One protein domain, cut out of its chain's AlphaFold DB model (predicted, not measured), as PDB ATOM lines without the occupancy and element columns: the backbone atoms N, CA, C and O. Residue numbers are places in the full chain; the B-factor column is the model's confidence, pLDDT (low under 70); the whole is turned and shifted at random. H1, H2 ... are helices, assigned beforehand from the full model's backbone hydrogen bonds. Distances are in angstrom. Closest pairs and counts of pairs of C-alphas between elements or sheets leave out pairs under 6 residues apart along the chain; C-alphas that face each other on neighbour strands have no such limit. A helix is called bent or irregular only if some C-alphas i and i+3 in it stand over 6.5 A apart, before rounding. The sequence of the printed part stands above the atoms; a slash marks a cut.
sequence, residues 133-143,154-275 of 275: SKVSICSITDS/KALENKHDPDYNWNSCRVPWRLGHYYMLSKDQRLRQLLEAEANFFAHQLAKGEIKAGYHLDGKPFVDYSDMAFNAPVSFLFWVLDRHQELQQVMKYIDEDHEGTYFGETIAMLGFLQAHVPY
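AT A GLANCE: This is residues 133 to 143 and 154 to 275 of the 275 residues of an uncharacterized protein of Rhizopus microsporus (UniProt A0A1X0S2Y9). The longest helix, H3, slants across a compact group of helices in which H4 is the core: H2 and H6 run alongside H4 as a three-helix bundle, and H5 folds back along H4. The short H1 lies away from the other helices, and a long link without a named element joins H3 to H4. The printed part has 133 residues with six named helices, H1 to H6 in chain order, and no named strand; it is all helix, with 79 residues in named elements. The whole is compact and rounded, with a radius of gyration of the C-alphas of 14.3 A and spans of 41 by 36 by 27 A.

IN THESE COORDINATES: H3, residues 185 to 203, is 27.2 A long from first to last C-alpha, beginning at C-alpha 185 (-4.638, -13.690, -33.205). H2, residues 168 to 182, is 21.3 A long. H4, residues 224 to 236, is 18.1 A long and begins at C-alpha 224 (-30.542, -8.575, -22.574). H5, residues 240 to 252, is 18.3 A long, and H6, residues 258 to 272, is 21.4 A long, ending at C-alpha 272 (-25.329, -13.366, -40.438). H1, residues 138 to 141, is 5.5 A long. H2 is irregular, with C-alphas 169 and 172 7.1 A apart; H3 is irregular, but only just, with C-alphas 186 and 189 6.54 A apart.

HOW THE PARTS SIT: H3 touches H4 with residues 191 to 198 alone, at a steep tilt of 52 degrees, opposite ways; their closest C-alphas, those of Ala 195 and Phe 234, are 6.5 A apart. H3 and H2 form a hairpin at a steep tilt of 41 degrees, closest at the C-alphas of Leu 187 and Tyr 179, 6.7 A apart. H3 touches H5 with residues 199 to 202 alone, closest at the C-alphas of Ala 199 and Glu 242, 6.2 A apart. H4, the hub, touches H2, H3, H5 and H6. H4 and H6 run the same way at a shallow tilt of 12 degrees, with the C-alphas of Ala 225 and Gly 260 closest at 3.7 A. H4 and H2 run the same way at a shallow tilt of 23 degrees, with the C-alphas of Pro 229 and Trp 173 closest at 4.5 A. H2 and H6 only just touch, with 3 pairs of C-alphas within 8 A, the closest being those of Trp 173 and Gly 267, 6.9 A apart. H4 and H5 form a hairpin at a shallow tilt of 24 degrees, with the C-alphas of Ser 231 and Leu 243 closest at 5.4 A. H1 is apart from the other five helices. In H5 and H6 every O i to N i+4 pair is within hydrogen-bond range; in H2 it is 9 of 11, in H3 13 of 15, in H4 7 of 9, and H1 is too short for such a pair.

THE WHOLE: The C-alphas farthest apart, those of Lys 154 and Pro 274, are 41.5 A apart. Residues 144 to 153 are not printed, and C-alphas 143 and 154 are 17.0 A apart across this cut. The link from H3 to H4, 20 residues, is long. The mean pLDDT of the printed part is 82.8; residues 133 to 143, 154 to 161, 256, and 274 to 275 are under 70.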
ATOM      1  N   SER A 133      -9.544  -9.727 -14.921       30.14
ATOM      2  CA  SER A 133      -9.919  -8.850 -13.831       30.14
ATOM      3  C   SER A 133      -9.724  -7.333 -14.051       30.14
ATOM      4  O   SER A 133      -9.792  -6.593 -13.078       30.14
ATOM      5  N   LYS A 134      -9.409  -6.804 -15.247       36.62
ATOM      6  CA  LYS A 134      -9.018  -5.374 -15.383       36.62
ATOM      7  C   LYS A 134      -9.304  -4.695 -16.731       36.62
ATOM      8  O   LYS A 134      -8.467  -3.929 -17.207       36.62
ATOM      9  N   VAL A 135     -10.457  -4.920 -17.359       39.97
ATOM     10  CA  VAL A 135     -10.841  -4.121 -18.542       39.97
ATOM     11  C   VAL A 135     -12.158  -3.386 -18.284       39.97
ATOM     12  O   VAL A 135     -13.237  -3.937 -18.464       39.97
ATOM     13  N   SER A 136     -12.054  -2.121 -17.862       38.47
ATOM     14  CA  SER A 136     -13.134  -1.122 -17.904       38.47
ATOM     15  C   SER A 136     -12.673   0.109 -18.696       38.47
ATOM     16  O   SER A 136     -11.474   0.355 -18.842       38.47
ATOM     17  N   ILE A 137     -13.625   0.905 -19.189       34.28
ATOM     18  CA  ILE A 137     -13.392   2.181 -19.884       34.28
ATOM     19  C   ILE A 137     -12.530   3.151 -19.041       34.28
ATOM     20  O   ILE A 137     -11.673   3.821 -19.613       34.28
ATOM     21  N   CYS A 138     -12.646   3.164 -17.699       32.41
ATOM     22  CA  CYS A 138     -11.804   4.009 -16.812       32.41
ATOM     23  C   CYS A 138     -10.312   3.607 -16.869       32.41
ATOM     24  O   CYS A 138      -9.424   4.445 -16.727       32.41
ATOM     25  N   SER A 139      -9.998   2.329 -17.133       35.50
ATOM     26  CA  SER A 139      -8.609   1.848 -17.244       35.50
ATOM     27  C   SER A 139      -7.898   2.357 -18.506       35.50
ATOM     28  O   SER A 139      -6.670   2.330 -18.571       35.50
ATOM     29  N   ILE A 140      -8.654   2.831 -19.501       35.25
ATOM     30  CA  ILE A 140      -8.132   3.337 -20.777       35.25
ATOM     31  C   ILE A 140      -7.719   4.816 -20.649       35.25
ATOM     32  O   ILE A 140      -6.795   5.258 -21.333       35.25
ATOM     33  N   THR A 141      -8.325   5.575 -19.728       32.75
ATOM     34  CA  THR A 141      -8.085   7.021 -19.565       32.75
ATOM     35  C   THR A 141      -6.927   7.382 -18.624       32.75
ATOM     36  O   THR A 141      -6.299   8.416 -18.831       32.75
ATOM     37  N   ASP A 142      -6.582   6.539 -17.643       32.50
ATOM     38  CA  ASP A 142      -5.590   6.863 -16.590       32.50
ATOM     39  C   ASP A 142      -4.120   6.527 -16.943       32.50
ATOM     40  O   ASP A 142      -3.205   6.782 -16.163       32.50
ATOM     41  N   SER A 143      -3.837   6.006 -18.141       37.16
ATOM     42  CA  SER A 143      -2.489   5.533 -18.528       37.16
ATOM     43  C   SER A 143      -1.438   6.632 -18.796       37.16
ATOM     44  O   SER A 143      -0.338   6.336 -19.266       37.16
ATOM     45  N   LYS A 154     -15.665   8.765  -9.759       41.69
ATOM     46  CA  LYS A 154     -16.890   9.351 -10.339       41.69
ATOM     47  C   LYS A 154     -16.542   9.959 -11.699       41.69
ATOM     48  O   LYS A 154     -16.418  11.177 -11.805       41.69
ATOM     49  N   ALA A 155     -16.233   9.116 -12.678       44.09
ATOM     50  CA  ALA A 155     -15.577   9.583 -13.888       44.09
ATOM     51  C   ALA A 155     -16.489  10.435 -14.768       44.09
ATOM     52  O   ALA A 155     -15.940  11.337 -15.377       44.09
ATOM     53  N   LEU A 156     -17.815  10.234 -14.791       49.47
ATOM     54  CA  LEU A 156     -18.797  11.195 -15.334       49.47
ATOM     55  C   LEU A 156     -20.267  10.798 -15.069       49.47
ATOM     56  O   LEU A 156     -21.107  11.695 -15.006       49.47
ATOM     57  N   GLU A 157     -20.598   9.510 -14.887       47.84
ATOM     58  CA  GLU A 157     -22.001   9.045 -14.908       47.84
ATOM     59  C   GLU A 157     -22.456   8.364 -13.609       47.84
ATOM     60  O   GLU A 157     -23.545   8.668 -13.112       47.84
ATOM     61  N   ASN A 158     -21.663   7.465 -13.009       55.88
ATOM     62  CA  ASN A 158     -22.082   6.760 -11.789       55.88
ATOM     63  C   ASN A 158     -20.906   6.220 -10.939       55.88
ATOM     64  O   ASN A 158     -19.749   6.171 -11.343       55.88
ATOM     65  N   LYS A 159     -21.209   5.740  -9.726       66.62
ATOM     66  CA  LYS A 159     -20.276   5.061  -8.804       66.62
ATOM     67  C   LYS A 159     -19.659   3.766  -9.362       66.62
ATOM     68  O   LYS A 159     -18.722   3.253  -8.764       66.62
ATOM     69  N   HIS A 160     -20.200   3.254 -10.468       62.31
ATOM     70  CA  HIS A 160     -19.787   2.015 -11.134       62.31
ATOM     71  C   HIS A 160     -19.043   2.260 -12.457       62.31
ATOM     72  O   HIS A 160     -18.845   1.326 -13.226       62.31
ATOM     73  N   ASP A 161     -18.606   3.494 -12.728       61.53
ATOM     74  CA  ASP A 161     -17.749   3.820 -13.876       61.53
ATOM     75  C   ASP A 161     -16.460   2.968 -13.977       61.53
ATOM     76  O   ASP A 161     -16.056   2.656 -15.100       61.53
ATOM     77  N   PRO A 162     -15.798   2.543 -12.873       70.69
ATOM     78  CA  PRO A 162     -14.633   1.662 -12.983       70.69
ATOM     79  C   PRO A 162     -14.988   0.181 -13.183       70.69
ATOM     80  O   PRO A 162     -14.083  -0.620 -13.395       70.69
ATOM     81  N   ASP A 163     -16.264  -0.199 -13.115       76.19
ATOM     82  CA  ASP A 163     -16.720  -1.591 -13.166       76.19
ATOM     83  C   ASP A 163     -17.161  -2.002 -14.586       76.19
ATOM     84  O   ASP A 163     -17.222  -1.176 -15.503       76.19
ATOM     85  N   TYR A 164     -17.476  -3.287 -14.778       82.81
ATOM     86  CA  TYR A 164     -18.162  -3.757 -15.978       82.81
ATOM     87  C   TYR A 164     -19.671  -3.511 -15.833       82.81
ATOM     88  O   TYR A 164     -20.339  -4.168 -15.036       82.81
ATOM     89  N   ASN A 165     -20.204  -2.549 -16.588       85.00
ATOM     90  CA  ASN A 165     -21.574  -2.044 -16.467       85.00
ATOM     91  C   ASN A 165     -22.166  -1.683 -17.850       85.00
ATOM     92  O   ASN A 165     -21.565  -1.991 -18.878       85.00
ATOM     93  N   TRP A 166     -23.312  -0.995 -17.894       85.00
ATOM     94  CA  TRP A 166     -24.058  -0.600 -19.102       85.00
ATOM     95  C   TRP A 166     -23.206  -0.060 -20.255       85.00
ATOM     96  O   TRP A 166     -23.511  -0.296 -21.423       85.00
ATOM     97  N   ASN A 167     -22.111   0.642 -19.954       81.56
ATOM     98  CA  ASN A 167     -21.235   1.132 -21.004       81.56
ATOM     99  C   ASN A 167     -20.344   0.040 -21.606       81.56
ATOM    100  O   ASN A 167     -20.243  -0.063 -22.834       81.56
ATOM    101  N   SER A 168     -19.720  -0.772 -20.755       85.38
ATOM    102  CA  SER A 168     -18.783  -1.824 -21.144       85.38
ATOM    103  C   SER A 168     -19.465  -3.131 -21.543       85.38
ATOM    104  O   SER A 168     -18.792  -3.995 -22.100       85.38
ATOM    105  N   CYS A 169     -20.778  -3.283 -21.335       90.06
ATOM    106  CA  CYS A 169     -21.505  -4.494 -21.728       90.06
ATOM    107  C   CYS A 169     -21.341  -4.822 -23.224       90.06
ATOM    108  O   CYS A 169     -21.318  -5.981 -23.612       90.06
ATOM    109  N   ARG A 170     -21.108  -3.799 -24.056       93.38
ATOM    110  CA  ARG A 170     -20.900  -3.893 -25.513       93.38
ATOM    111  C   ARG A 170     -19.500  -4.367 -25.922       93.38
ATOM    112  O   ARG A 170     -19.292  -4.662 -27.097       93.38
ATOM    113  N   VAL A 171     -18.531  -4.408 -25.004       89.31
ATOM    114  CA  VAL A 171     -17.123  -4.727 -25.313       89.31
ATOM    115  C   VAL A 171     -16.951  -6.125 -25.927       89.31
ATOM    116  O   VAL A 171     -16.328  -6.183 -26.991       89.31
ATOM    117  N   PRO A 172     -17.556  -7.206 -25.387       94.06
ATOM    118  CA  PRO A 172     -17.477  -8.540 -25.991       94.06
ATOM    119  C   PRO A 172     -17.902  -8.559 -27.464       94.06
ATOM    120  O   PRO A 172     -17.211  -9.106 -28.324       94.06
ATOM    121  N   TRP A 173     -18.998  -7.863 -27.781       94.00
ATOM    122  CA  TRP A 173     -19.496  -7.724 -29.146       94.00
ATOM    123  C   TRP A 173     -18.522  -6.953 -30.046       94.00
ATOM    124  O   TRP A 173     -18.167  -7.423 -31.127       94.00
ATOM    125  N   ARG A 174     -18.050  -5.780 -29.601       89.81
ATOM    126  CA  ARG A 174     -17.136  -4.930 -30.385       89.81
ATOM    127  C   ARG A 174     -15.811  -5.635 -30.682       89.81
ATOM    128  O   ARG A 174     -15.336  -5.581 -31.816       89.81
ATOM    129  N   LEU A 175     -15.225  -6.299 -29.684       87.31
ATOM    130  CA  LEU A 175     -13.971  -7.032 -29.848       87.31
ATOM    131  C   LEU A 175     -14.160  -8.283 -30.709       87.31
ATOM    132  O   LEU A 175     -13.341  -8.530 -31.594       87.31
ATOM    133  N   GLY A 176     -15.254  -9.024 -30.513       91.56
ATOM    134  CA  GLY A 176     -15.599 -10.171 -31.351       91.56
ATOM    135  C   GLY A 176     -15.771  -9.777 -32.819       91.56
ATOM    136  O   GLY A 176     -15.211 -10.421 -33.706       91.56
ATOM    137  N   HIS A 177     -16.473  -8.673 -33.090       91.25
ATOM    138  CA  HIS A 177     -16.682  -8.176 -34.453       91.25
ATOM    139  C   HIS A 177     -15.367  -7.753 -35.110       91.25
ATOM    140  O   HIS A 177     -15.076  -8.139 -36.245       91.25
ATOM    141  N   TYR A 178     -14.514  -7.035 -34.376       88.00
ATOM    142  CA  TYR A 178     -13.189  -6.676 -34.871       88.00
ATOM    143  C   TYR A 178     -12.319  -7.910 -35.149       88.00
ATOM    144  O   TYR A 178     -11.641  -7.967 -36.178       88.00
ATOM    145  N   TYR A 179     -12.338  -8.914 -34.268       89.88
ATOM    146  CA  TYR A 179     -11.619 -10.168 -34.487       89.88
ATOM    147  C   TYR A 179     -12.135 -10.902 -35.728       89.88
ATOM    148  O   TYR A 179     -11.333 -11.408 -36.510       89.88
ATOM    149  N   MET A 180     -13.446 -10.888 -35.982       90.50
ATOM    150  CA  MET A 180     -14.024 -11.476 -37.191       90.50
ATOM    151  C   MET A 180     -13.503 -10.833 -38.477       90.50
ATOM    152  O   MET A 180     -13.203 -11.569 -39.417       90.50
ATOM    153  N   LEU A 181     -13.352  -9.507 -38.501       87.81
ATOM    154  CA  LEU A 181     -12.854  -8.758 -39.660       87.81
ATOM    155  C   LEU A 181     -11.337  -8.869 -39.846       87.81
ATOM    156  O   LEU A 181     -10.849  -9.014 -40.962       87.81
ATOM    157  N   SER A 182     -10.582  -8.755 -38.754       86.88
ATOM    158  CA  SER A 182      -9.116  -8.657 -38.795       86.88
ATOM    159  C   SER A 182      -8.407 -10.006 -38.713       86.88
ATOM    160  O   SER A 182      -7.262 -10.121 -39.144       86.88
ATOM    161  N   LYS A 183      -9.059 -11.008 -38.109       88.00
ATOM    162  CA  LYS A 183      -8.475 -12.291 -37.690       88.00
ATOM    163  C   LYS A 183      -7.217 -12.141 -36.817       88.00
ATOM    164  O   LYS A 183      -6.374 -13.042 -36.785       88.00
ATOM    165  N   ASP A 184      -7.090 -11.023 -36.093       84.56
ATOM    166  CA  ASP A 184      -5.931 -10.724 -35.246       84.56
ATOM    167  C   ASP A 184      -5.810 -11.718 -34.083       84.56
ATOM    168  O   ASP A 184      -6.538 -11.656 -33.091       84.56
ATOM    169  N   GLN A 185      -4.842 -12.627 -34.188       86.81
ATOM    170  CA  GLN A 185      -4.638 -13.690 -33.205       86.81
ATOM    171  C   GLN A 185      -4.273 -13.176 -31.807       86.81
ATOM    172  O   GLN A 185      -4.494 -13.891 -30.831       86.81
ATOM    173  N   ARG A 186      -3.781 -11.937 -31.671       83.94
ATOM    174  CA  ARG A 186      -3.484 -11.351 -30.353       83.94
ATOM    175  C   ARG A 186      -4.743 -11.154 -29.516       83.94
ATOM    176  O   ARG A 186      -4.680 -11.247 -28.296       83.94
ATOM    177  N   LEU A 187      -5.887 -10.917 -30.160       82.12
ATOM    178  CA  LEU A 187      -7.163 -10.744 -29.465       82.12
ATOM    179  C   LEU A 187      -7.814 -12.065 -29.077       82.12
ATOM    180  O   LEU A 187      -8.641 -12.079 -28.171       82.12
ATOM    181  N   ARG A 188      -7.430 -13.181 -29.704       88.12
ATOM    182  CA  ARG A 188      -8.059 -14.476 -29.436       88.12
ATOM    183  C   ARG A 188      -7.951 -14.869 -27.964       88.12
ATOM    184  O   ARG A 188      -8.944 -15.273 -27.380       88.12
ATOM    185  N   GLN A 189      -6.778 -14.708 -27.351       84.94
ATOM    186  CA  GLN A 189      -6.587 -15.048 -25.934       84.94
ATOM    187  C   GLN A 189      -7.467 -14.205 -25.005       84.94
ATOM    188  O   GLN A 189      -7.994 -14.726 -24.025       84.94
ATOM    189  N   LEU A 190      -7.647 -12.921 -25.328       85.06
ATOM    190  CA  LEU A 190      -8.534 -12.037 -24.580       85.06
ATOM    191  C   LEU A 190      -9.984 -12.514 -24.698       85.06
ATOM    192  O   LEU A 190     -10.615 -12.750 -23.674       85.06
ATOM    193  N   LEU A 191     -10.473 -12.737 -25.922       88.62
ATOM    194  CA  LEU A 191     -11.837 -13.212 -26.179       88.62
ATOM    195  C   LEU A 191     -12.127 -14.547 -25.478       88.62
ATOM    196  O   LEU A 191     -13.189 -14.715 -24.889       88.62
ATOM    197  N   GLU A 192     -11.174 -15.481 -25.491       93.56
ATOM    198  CA  GLU A 192     -11.297 -16.761 -24.785       93.56
ATOM    199  C   GLU A 192     -11.389 -16.573 -23.264       93.56
ATOM    200  O   GLU A 192     -12.155 -17.267 -22.596       93.56
ATOM    201  N   ALA A 193     -10.644 -15.620 -22.694       88.88
ATOM    202  CA  ALA A 193     -10.741 -15.296 -21.275       88.88
ATOM    203  C   ALA A 193     -12.112 -14.698 -20.917       88.88
ATOM    204  O   ALA A 193     -12.695 -15.101 -19.908       88.88
ATOM    205  N   GLU A 194     -12.643 -13.792 -21.749       90.62
ATOM    206  CA  GLU A 194     -13.996 -13.251 -21.568       90.62
ATOM    207  C   GLU A 194     -15.048 -14.361 -21.663       90.62
ATOM    208  O   GLU A 194     -15.916 -14.483 -20.797       90.62
ATOM    209  N   ALA A 195     -14.933 -15.230 -22.669       95.81
ATOM    210  CA  ALA A 195     -15.872 -16.318 -22.891       95.81
ATOM    211  C   ALA A 195     -15.876 -17.306 -21.719       95.81
ATOM    212  O   ALA A 195     -16.940 -17.653 -21.211       95.81
ATOM    213  N   ASN A 196     -14.701 -17.703 -21.225       94.62
ATOM    214  CA  ASN A 196     -14.596 -18.586 -20.063       94.62
ATOM    215  C   ASN A 196     -15.201 -17.955 -18.800       94.62
ATOM    216  O   ASN A 196     -15.847 -18.650 -18.014       94.62
ATOM    217  N   PHE A 197     -15.020 -16.643 -18.598       95.38
ATOM    218  CA  PHE A 197     -15.658 -15.939 -17.488       95.38
ATOM    219  C   PHE A 197     -17.183 -16.031 -17.579       95.38
ATOM    220  O   PHE A 197     -17.819 -16.463 -16.618       95.38
ATOM    221  N   PHE A 198     -17.773 -15.672 -18.719       96.44
ATOM    222  CA  PHE A 198     -19.229 -15.672 -18.863       96.44
ATOM    223  C   PHE A 198     -19.829 -17.080 -18.880       96.44
ATOM    224  O   PHE A 198     -20.900 -17.280 -18.311       96.44
ATOM    225  N   ALA A 199     -19.121 -18.067 -19.431       97.12
ATOM    226  CA  ALA A 199     -19.506 -19.473 -19.341       97.12
ATOM    227  C   ALA A 199     -19.604 -19.927 -17.873       97.12
ATOM    228  O   ALA A 199     -20.561 -20.594 -17.484       97.12
ATOM    229  N   HIS A 200     -18.667 -19.496 -17.020       95.38
ATOM    230  CA  HIS A 200     -18.719 -19.774 -15.581       95.38
ATOM    231  C   HIS A 200     -19.882 -19.069 -14.871       95.38
ATOM    232  O   HIS A 200     -20.429 -19.613 -13.915       95.38
ATOM    233  N   GLN A 201     -20.277 -17.872 -15.315       94.75
ATOM    234  CA  GLN A 201     -21.459 -17.196 -14.760       94.75
ATOM    235  C   GLN A 201     -22.754 -17.902 -15.180       94.75
ATOM    236  O   GLN A 201     -23.599 -18.162 -14.329       94.75
ATOM    237  N   LEU A 202     -22.868 -18.320 -16.445       94.38
ATOM    238  CA  LEU A 202     -23.988 -19.141 -16.923       94.38
ATOM    239  C   LEU A 202     -24.089 -20.476 -16.180       94.38
ATOM    240  O   LEU A 202     -25.180 -20.907 -15.821       94.38
ATOM    241  N   ALA A 203     -22.960 -21.118 -15.873       93.94
ATOM    242  CA  ALA A 203     -22.951 -22.346 -15.080       93.94
ATOM    243  C   ALA A 203     -23.488 -22.146 -13.646       93.94
ATOM    244  O   ALA A 203     -23.942 -23.101 -13.018       93.94
ATOM    245  N   LYS A 204     -23.459 -20.914 -13.122       91.94
ATOM    246  CA  LYS A 204     -24.038 -20.549 -11.817       91.94
ATOM    247  C   LYS A 204     -25.502 -20.117 -11.897       91.94
ATOM    248  O   LYS A 204     -26.091 -19.816 -10.861       91.94
ATOM    249  N   GLY A 205     -26.077 -20.065 -13.094       90.81
ATOM    250  CA  GLY A 205     -27.430 -19.592 -13.344       90.81
ATOM    251  C   GLY A 205     -27.434 -18.646 -14.531       90.81
ATOM    252  O   GLY A 205     -27.697 -19.063 -15.647       90.81
ATOM    253  N   GLU A 206     -27.117 -17.377 -14.302       92.44
ATOM    254  CA  GLU A 206     -27.301 -16.324 -15.302       92.44
ATOM    255  C   GLU A 206     -26.168 -15.297 -15.294       92.44
ATOM    256  O   GLU A 206     -25.443 -15.131 -14.306       92.44
ATOM    257  N   ILE A 207     -26.049 -14.558 -16.396       95.25
ATOM    258  CA  ILE A 207     -25.135 -13.425 -16.501       95.25
ATOM    259  C   ILE A 207     -25.812 -12.200 -15.883       95.25
ATOM    260  O   ILE A 207     -26.808 -11.702 -16.389       95.25
ATOM    261  N   LYS A 208     -25.240 -11.679 -14.801       95.62
ATOM    262  CA  LYS A 208     -25.702 -10.455 -14.143       95.62
ATOM    263  C   LYS A 208     -25.405  -9.198 -14.960       95.62
ATOM    264  O   LYS A 208     -24.380  -9.108 -15.637       95.62
ATOM    265  N   ALA A 209     -26.256  -8.189 -14.808       94.50
ATOM    266  CA  ALA A 209     -26.164  -6.886 -15.464       94.50
ATOM    267  C   ALA A 209     -25.123  -5.938 -14.824       94.50
ATOM    268  O   ALA A 209     -25.317  -4.725 -14.748       94.50
ATOM    269  N   GLY A 210     -24.021  -6.484 -14.306       90.31
ATOM    270  CA  GLY A 210     -22.984  -5.686 -13.663       90.31
ATOM    271  C   GLY A 210     -22.009  -6.510 -12.833       90.31
ATOM    272  O   GLY A 210     -22.417  -7.251 -11.934       90.31
ATOM    273  N   TYR A 211     -20.713  -6.336 -13.096       88.62
ATOM    274  CA  TYR A 211     -19.637  -6.992 -12.356       88.62
ATOM    275  C   TYR A 211     -18.552  -6.008 -11.960       88.62
ATOM    276  O   TYR A 211     -18.109  -5.190 -12.764       88.62
ATOM    277  N   HIS A 212     -18.056  -6.154 -10.739       83.94
ATOM    278  CA  HIS A 212     -16.768  -5.602 -10.382       83.94
ATOM    279  C   HIS A 212     -15.684  -6.231 -11.244       83.94
ATOM    280  O   HIS A 212     -15.796  -7.368 -11.708       83.94
ATOM    281  N   LEU A 213     -14.586  -5.503 -11.407       79.44
ATOM    282  CA  LEU A 213     -13.435  -6.007 -12.140       79.44
ATOM    283  C   LEU A 213     -12.787  -7.229 -11.463       79.44
ATOM    284  O   LEU A 213     -12.070  -7.968 -12.111       79.44
ATOM    285  N   ASP A 214     -13.070  -7.538 -10.197       78.50
ATOM    286  CA  ASP A 214     -12.671  -8.818  -9.586       78.50
ATOM    287  C   ASP A 214     -13.590 -10.004  -9.964       78.50
ATOM    288  O   ASP A 214     -13.388 -11.126  -9.496       78.50
ATOM    289  N   GLY A 215     -14.592  -9.772 -10.819       81.50
ATOM    290  CA  GLY A 215     -15.542 -10.763 -11.317       81.50
ATOM    291  C   GLY A 215     -16.758 -10.995 -10.419       81.50
ATOM    292  O   GLY A 215     -17.580 -11.861 -10.737       81.50
ATOM    293  N   LYS A 216     -16.897 -10.266  -9.302       86.56
ATOM    294  CA  LYS A 216     -18.076 -10.371  -8.432       86.56
ATOM    295  C   LYS A 216     -19.231  -9.531  -8.972       86.56
ATOM    296  O   LYS A 216     -19.019  -8.358  -9.282       86.56
ATOM    297  N   PRO A 217     -20.451 -10.079  -9.052       93.56
ATOM    298  CA  PRO A 217     -21.607  -9.281  -9.420       93.56
ATOM    299  C   PRO A 217     -21.921  -8.262  -8.319       93.56
ATOM    300  O   PRO A 217     -21.845  -8.589  -7.132       93.56
ATOM    301  N   PHE A 218     -22.276  -7.037  -8.708       91.06
ATOM    302  CA  PHE A 218     -22.765  -6.003  -7.778       91.06
ATOM    303  C   PHE A 218     -24.269  -5.734  -7.918       91.06
ATOM    304  O   PHE A 218     -24.831  -4.960  -7.144       91.06
ATOM    305  N   VAL A 219     -24.911  -6.390  -8.886       93.06
ATOM    306  CA  VAL A 219     -26.364  -6.464  -9.057       93.06
ATOM    307  C   VAL A 219     -26.805  -7.923  -9.089       93.06
ATOM    308  O   VAL A 219     -26.020  -8.817  -9.411       93.06
ATOM    309  N   ASP A 220     -28.063  -8.169  -8.748       94.19
ATOM    310  CA  ASP A 220     -28.664  -9.498  -8.679       94.19
ATOM    311  C   ASP A 220     -29.589  -9.825  -9.860       94.19
ATOM    312  O   ASP A 220     -30.019 -10.971  -9.959       94.19
ATOM    313  N   TYR A 221     -29.815  -8.892 -10.784       92.69
ATOM    314  CA  TYR A 221     -30.611  -9.097 -11.997       92.69
ATOM    315  C   TYR A 221     -29.743  -9.319 -13.248       92.69
ATOM    316  O   TYR A 221     -28.555  -8.975 -13.279       92.69
ATOM    317  N   SER A 222     -30.349  -9.911 -14.277       93.56
ATOM    318  CA  SER A 222     -29.814 -10.104 -15.632       93.56
ATOM    319  C   SER A 222     -30.514  -9.144 -16.600       93.56
ATOM    320  O   SER A 222     -31.595  -8.653 -16.292       93.56
ATOM    321  N   ASP A 223     -29.895  -8.841 -17.741       94.00
ATOM    322  CA  ASP A 223     -30.497  -7.982 -18.769       94.00
ATOM    323  C   ASP A 223     -29.994  -8.367 -20.169       94.00
ATOM    324  O   ASP A 223     -28.821  -8.728 -20.359       94.00
ATOM    325  N   MET A 224     -30.868  -8.288 -21.175       93.69
ATOM    326  CA  MET A 224     -30.542  -8.575 -22.574       93.69
ATOM    327  C   MET A 224     -29.323  -7.791 -23.090       93.69
ATOM    328  O   MET A 224     -28.523  -8.340 -23.847       93.69
ATOM    329  N   ALA A 225     -29.110  -6.549 -22.646       93.56
ATOM    330  CA  ALA A 225     -27.968  -5.722 -23.033       93.56
ATOM    331  C   ALA A 225     -26.608  -6.314 -22.631       93.56
ATOM    332  O   ALA A 225     -25.583  -5.932 -23.197       93.56
ATOM    333  N   PHE A 226     -26.591  -7.236 -21.666       95.06
ATOM    334  CA  PHE A 226     -25.402  -7.965 -21.227       95.06
ATOM    335  C   PHE A 226     -25.325  -9.348 -21.874       95.06
ATOM    336  O   PHE A 226     -24.248  -9.772 -22.291       95.06
ATOM    337  N   ASN A 227     -26.461 -10.032 -22.019       95.88
ATOM    338  CA  ASN A 227     -26.512 -11.365 -22.617       95.88
ATOM    339  C   ASN A 227     -26.237 -11.349 -24.128       95.88
ATOM    340  O   ASN A 227     -25.505 -12.202 -24.624       95.88
ATOM    341  N   ALA A 228     -26.761 -10.367 -24.865       95.38
ATOM    342  CA  ALA A 228     -26.618 -10.304 -26.320       95.38
ATOM    343  C   ALA A 228     -25.162 -10.116 -26.804       95.38
ATOM    344  O   ALA A 228     -24.736 -10.819 -27.722       95.38
ATOM    345  N   PRO A 229     -24.335  -9.241 -26.201       96.00
ATOM    346  CA  PRO A 229     -22.916  -9.183 -26.547       96.00
ATOM    347  C   PRO A 229     -22.156 -10.477 -26.260       96.00
ATOM    348  O   PRO A 229     -21.241 -10.833 -27.002       96.00
ATOM    349  N   VAL A 230     -22.533 -11.182 -25.192       97.25
ATOM    350  CA  VAL A 230     -21.913 -12.453 -24.810       97.25
ATOM    351  C   VAL A 230     -22.337 -13.582 -25.749       97.25
ATOM    352  O   VAL A 230     -21.497 -14.398 -26.128       97.25
ATOM    353  N   SER A 231     -23.594 -13.613 -26.199       97.12
ATOM    354  CA  SER A 231     -24.032 -14.571 -27.220       97.12
ATOM    355  C   SER A 231     -23.249 -14.378 -28.518       97.12
ATOM    356  O   SER A 231     -22.740 -15.347 -29.080       97.12
ATOM    357  N   PHE A 232     -23.025 -13.130 -28.936       96.62
ATOM    358  CA  PHE A 232     -22.166 -12.837 -30.080       96.62
ATOM    359  C   PHE A 232     -20.726 -13.323 -29.866       96.62
ATOM    360  O   PHE A 232     -20.146 -13.936 -30.759       96.62
ATOM    361  N   LEU A 233     -20.146 -13.097 -28.682       96.75
ATOM    362  CA  LEU A 233     -18.811 -13.594 -28.340       96.75
ATOM    363  C   LEU A 233     -18.720 -15.124 -28.453       96.75
ATOM    364  O   LEU A 233     -17.775 -15.638 -29.054       96.75
ATOM    365  N   PHE A 234     -19.696 -15.857 -27.913       97.69
ATOM    366  CA  PHE A 234     -19.730 -17.317 -28.028       97.69
ATOM    367  C   PHE A 234     -19.887 -17.786 -29.465       97.69
ATOM    368  O   PHE A 234     -19.244 -18.757 -29.854       97.69
ATOM    369  N   TRP A 235     -20.683 -17.079 -30.264       96.81
ATOM    370  CA  TRP A 235     -20.802 -17.350 -31.690       96.81
ATOM    371  C   TRP A 235     -19.466 -17.163 -32.423       96.81
ATOM    372  O   TRP A 235     -19.056 -18.049 -33.164       96.81
ATOM    373  N   VAL A 236     -18.733 -16.073 -32.157       95.81
ATOM    374  CA  VAL A 236     -17.413 -15.802 -32.767       95.81
ATOM    375  C   VAL A 236     -16.372 -16.882 -32.442       95.81
ATOM    376  O   VAL A 236     -15.463 -17.117 -33.238       95.81
ATOM    377  N   LEU A 237     -16.472 -17.507 -31.268       96.19
ATOM    378  CA  LEU A 237     -15.536 -18.529 -30.787       96.19
ATOM    379  C   LEU A 237     -16.043 -19.969 -30.968       96.19
ATOM    380  O   LEU A 237     -15.451 -20.884 -30.398       96.19
ATOM    381  N   ASP A 238     -17.128 -20.179 -31.720       96.25
ATOM    382  CA  ASP A 238     -17.741 -21.497 -31.954       96.25
ATOM    383  C   ASP A 238     -18.130 -22.254 -30.658       96.25
ATOM    384  O   ASP A 238     -18.089 -23.485 -30.573       96.25
ATOM    385  N   ARG A 239     -18.546 -21.527 -29.611       97.31
ATOM    386  CA  ARG A 239     -18.969 -22.080 -28.310       97.31
ATOM    387  C   ARG A 239     -20.457 -22.410 -28.290       97.31
ATOM    388  O   ARG A 239     -21.269 -21.730 -27.668       97.31
ATOM    389  N   HIS A 240     -20.827 -23.446 -29.041       96.06
ATOM    390  CA  HIS A 240     -22.228 -23.766 -29.334       96.06
ATOM    391  C   HIS A 240     -23.091 -24.082 -28.104       96.06
ATOM    392  O   HIS A 240     -24.273 -23.743 -28.108       96.06
ATOM    393  N   GLN A 241     -22.542 -24.726 -27.068       96.06
ATOM    394  CA  GLN A 241     -23.320 -25.097 -25.877       96.06
ATOM    395  C   GLN A 241     -23.683 -23.858 -25.054       96.06
ATOM    396  O   GLN A 241     -24.844 -23.643 -24.714       96.06
ATOM    397  N   GLU A 242     -22.695 -23.008 -24.797       97.50
ATOM    398  CA  GLU A 242     -22.850 -21.752 -24.073       97.50
ATOM    399  C   GLU A 242     -23.712 -20.763 -24.865       97.50
ATOM    400  O   GLU A 242     -24.572 -20.100 -24.287       97.50
ATOM    401  N   LEU A 243     -23.553 -20.730 -26.194       97.06
ATOM    402  CA  LEU A 243     -24.409 -19.960 -27.095       97.06
ATOM    403  C   LEU A 243     -25.880 -20.377 -26.970       97.06
ATOM    404  O   LEU A 243     -26.744 -19.522 -26.814       97.06
ATOM    405  N   GLN A 244     -26.182 -21.677 -27.018       95.62
ATOM    406  CA  GLN A 244     -27.555 -22.166 -26.861       95.62
ATOM    407  C   GLN A 244     -28.132 -21.802 -25.491       95.62
ATOM    408  O   GLN A 244     -29.291 -21.402 -25.398       95.62
ATOM    409  N   GLN A 245     -27.322 -21.904 -24.436       95.12
ATOM    410  CA  GLN A 245     -27.752 -21.566 -23.086       95.12
ATOM    411  C   GLN A 245     -28.084 -20.075 -22.949       95.12
ATOM    412  O   GLN A 245     -29.145 -19.743 -22.428       95.12
ATOM    413  N   VAL A 246     -27.222 -19.175 -23.432       95.12
ATOM    414  CA  VAL A 246     -27.485 -17.728 -23.352       95.12
ATOM    415  C   VAL A 246     -28.618 -17.293 -24.283       95.12
ATOM    416  O   VAL A 246     -29.397 -16.420 -23.920       95.12
ATOM    417  N   MET A 247     -28.766 -17.924 -25.453       93.19
ATOM    418  CA  MET A 247     -29.884 -17.640 -26.357       93.19
ATOM    419  C   MET A 247     -31.225 -17.996 -25.727       93.19
ATOM    420  O   MET A 247     -32.165 -17.222 -25.849       93.19
ATOM    421  N   LYS A 248     -31.296 -19.099 -24.973       91.62
ATOM    422  CA  LYS A 248     -32.500 -19.442 -24.213       91.62
ATOM    423  C   LYS A 248     -32.894 -18.330 -23.231       91.62
ATOM    424  O   LYS A 248     -34.067 -17.998 -23.151       91.62
ATOM    425  N   TYR A 249     -31.923 -17.729 -22.536       87.94
ATOM    426  CA  TYR A 249     -32.188 -16.581 -21.662       87.94
ATOM    427  C   TYR A 249     -32.711 -15.365 -22.430       87.94
ATOM    428  O   TYR A 249     -33.619 -14.698 -21.951       87.94
ATOM    429  N   ILE A 250     -32.157 -15.083 -23.612       88.69
ATOM    430  CA  ILE A 250     -32.603 -13.965 -24.457       88.69
ATOM    431  C   ILE A 250     -34.029 -14.200 -24.978       88.69
ATOM    432  O   ILE A 250     -34.817 -13.263 -25.009       88.69
ATOM    433  N   ASP A 251     -34.372 -15.433 -25.357       87.69
ATOM    434  CA  ASP A 251     -35.697 -15.782 -25.887       87.69
ATOM    435  C   ASP A 251     -36.791 -15.784 -24.801       87.69
ATOM    436  O   ASP A 251     -37.957 -15.491 -25.078       87.69
ATOM    437  N   GLU A 252     -36.425 -16.137 -23.565       85.94
ATOM    438  CA  GLU A 252     -37.318 -16.136 -22.398       85.94
ATOM    439  C   GLU A 252     -37.464 -14.740 -21.761       85.94
ATOM    440  O   GLU A 252     -38.390 -14.519 -20.979       85.94
ATOM    441  N   ASP A 253     -36.589 -13.789 -22.103       80.75
ATOM    442  CA  ASP A 253     -36.676 -12.407 -21.640       80.75
ATOM    443  C   ASP A 253     -37.762 -11.643 -22.416       80.75
ATOM    444  O   ASP A 253     -37.671 -11.399 -23.620       80.75
ATOM    445  N   HIS A 254     -38.826 -11.268 -21.710       72.25
ATOM    446  CA  HIS A 254     -39.958 -10.521 -22.262       72.25
ATOM    447  C   HIS A 254     -39.958  -9.046 -21.842       72.25
ATOM    448  O   HIS A 254     -40.873  -8.311 -22.216       72.25
ATOM    449  N   GLU A 255     -38.959  -8.602 -21.070       74.06
ATOM    450  CA  GLU A 255     -38.872  -7.222 -20.578       74.06
ATOM    451  C   GLU A 255     -38.228  -6.258 -21.590       74.06
ATOM    452  O   GLU A 255     -38.234  -5.050 -21.357       74.06
ATOM    453  N   GLY A 256     -37.750  -6.784 -22.730       64.56
ATOM    454  CA  GLY A 256     -37.491  -6.088 -24.000       64.56
ATOM    455  C   GLY A 256     -37.186  -4.594 -23.880       64.56
ATOM    456  O   GLY A 256     -38.037  -3.747 -24.158       64.56
ATOM    457  N   THR A 257     -35.970  -4.245 -23.450       81.19
ATOM    458  CA  THR A 257     -35.562  -2.837 -23.369       81.19
ATOM    459  C   THR A 257     -35.026  -2.354 -24.713       81.19
ATOM    460  O   THR A 257     -34.267  -3.056 -25.381       81.19
ATOM    461  N   TYR A 258     -35.331  -1.100 -25.080       87.31
ATOM    462  CA  TYR A 258     -34.804  -0.463 -26.300       87.31
ATOM    463  C   TYR A 258     -33.291  -0.677 -26.470       87.31
ATOM    464  O   TYR A 258     -32.805  -0.944 -27.571       87.31
ATOM    465  N   PHE A 259     -32.537  -0.567 -25.371       89.00
ATOM    466  CA  PHE A 259     -31.087  -0.704 -25.389       89.00
ATOM    467  C   PHE A 259     -30.640  -2.149 -25.646       89.00
ATOM    468  O   PHE A 259     -29.820  -2.375 -26.541       89.00
ATOM    469  N   GLY A 260     -31.190  -3.120 -24.912       88.50
ATOM    470  CA  GLY A 260     -30.857  -4.534 -25.071       88.50
ATOM    471  C   GLY A 260     -31.251  -5.083 -26.441       88.50
ATOM    472  O   GLY A 260     -30.415  -5.673 -27.127       88.50
ATOM    473  N   GLU A 261     -32.473  -4.795 -26.891       90.31
ATOM    474  CA  GLU A 261     -32.992  -5.246 -28.187       90.31
ATOM    475  C   GLU A 261     -32.183  -4.679 -29.359       90.31
ATOM    476  O   GLU A 261     -31.877  -5.391 -30.319       90.31
ATOM    477  N   THR A 262     -31.762  -3.412 -29.270       92.00
ATOM    478  CA  THR A 262     -30.913  -2.797 -30.300       92.00
ATOM    479  C   THR A 262     -29.566  -3.512 -30.400       92.00
ATOM    480  O   THR A 262     -29.099  -3.800 -31.504       92.00
ATOM    481  N   ILE A 263     -28.933  -3.827 -29.266       91.38
ATOM    482  CA  ILE A 263     -27.660  -4.559 -29.240       91.38
ATOM    483  C   ILE A 263     -27.839  -5.973 -29.806       91.38
ATOM    484  O   ILE A 263     -27.038  -6.392 -30.644       91.38
ATOM    485  N   ALA A 264     -28.894  -6.682 -29.399       91.88
ATOM    486  CA  ALA A 264     -29.203  -8.027 -29.876       91.88
ATOM    487  C   ALA A 264     -29.417  -8.061 -31.392       91.88
ATOM    488  O   ALA A 264     -28.788  -8.862 -32.087       91.88
ATOM    489  N   MET A 265     -30.224  -7.141 -31.927       92.62
ATOM    490  CA  MET A 265     -30.468  -7.032 -33.363       92.62
ATOM    491  C   MET A 265     -29.171  -6.751 -34.138       92.62
ATOM    492  O   MET A 265     -28.912  -7.388 -35.159       92.62
ATOM    493  N   LEU A 266     -28.335  -5.821 -33.663       92.69
ATOM    494  CA  LEU A 266     -27.069  -5.488 -34.322       92.69
ATOM    495  C   LEU A 266     -26.081  -6.661 -34.300       92.69
ATOM    496  O   LEU A 266     -25.464  -6.949 -35.327       92.69
ATOM    497  N   GLY A 267     -25.956  -7.351 -33.163       89.25
ATOM    498  CA  GLY A 267     -25.136  -8.557 -33.042       89.25
ATOM    499  C   GLY A 267     -25.620  -9.665 -33.978       89.25
ATOM    500  O   GLY A 267     -24.829 -10.223 -34.736       89.25
ATOM    501  N   PHE A 268     -26.930  -9.922 -34.007       89.25
ATOM    502  CA  PHE A 268     -27.531 -10.920 -34.888       89.25
ATOM    503  C   PHE A 268     -27.258 -10.620 -36.364       89.25
ATOM    504  O   PHE A 268     -26.808 -11.503 -37.095       89.25
ATOM    505  N   LEU A 269     -27.470  -9.375 -36.805       91.00
ATOM    506  CA  LEU A 269     -27.190  -8.972 -38.182       91.00
ATOM    507  C   LEU A 269     -25.727  -9.223 -38.539       91.00
ATOM    508  O   LEU A 269     -25.455  -9.831 -39.568       91.00
ATOM    509  N   GLN A 270     -24.792  -8.819 -37.678       90.00
ATOM    510  CA  GLN A 270     -23.363  -9.006 -37.922       90.00
ATOM    511  C   GLN A 270     -22.937 -10.476 -37.946       90.00
ATOM    512  O   GLN A 270     -22.045 -10.819 -38.716       90.00
ATOM    513  N   ALA A 271     -23.577 -11.344 -37.164       87.75
ATOM    514  CA  ALA A 271     -23.312 -12.782 -37.196       87.75
ATOM    515  C   ALA A 271     -23.782 -13.439 -38.511       87.75
ATOM    516  O   ALA A 271     -23.265 -14.474 -38.917       87.75
ATOM    517  N   HIS A 272     -24.745 -12.829 -39.206       83.69
ATOM    518  CA  HIS A 272     -25.329 -13.366 -40.438       83.69
ATOM    519  C   HIS A 272     -24.828 -12.673 -41.715       83.69
ATOM    520  O   HIS A 272     -25.245 -13.047 -42.814       83.69
ATOM    521  N   VAL A 273     -23.923 -11.691 -41.606       79.31
ATOM    522  CA  VAL A 273     -23.228 -11.137 -42.776       79.31
ATOM    523  C   VAL A 273     -22.049 -12.050 -43.138       79.31
ATOM    524  O   VAL A 273     -21.186 -12.277 -42.292       79.31
ATOM    525  N   PRO A 274     -21.966 -12.567 -44.379       61.38
ATOM    526  CA  PRO A 274     -20.811 -13.344 -44.818       61.38
ATOM    527  C   PRO A 274     -19.558 -12.455 -44.883       61.38
ATOM    528  O   PRO A 274     -19.602 -11.375 -45.479       61.38
ATOM    529  N   TYR A 275     -18.458 -12.925 -44.287       60.12
ATOM    530  CA  TYR A 275     -17.132 -12.290 -44.302       60.12
ATOM    531  C   TYR A 275     -16.112 -13.153 -45.040       60.12
ATOM    532  O   TYR A 275     -16.145 -14.390 -44.844       60.12
TER     533      TYR A 275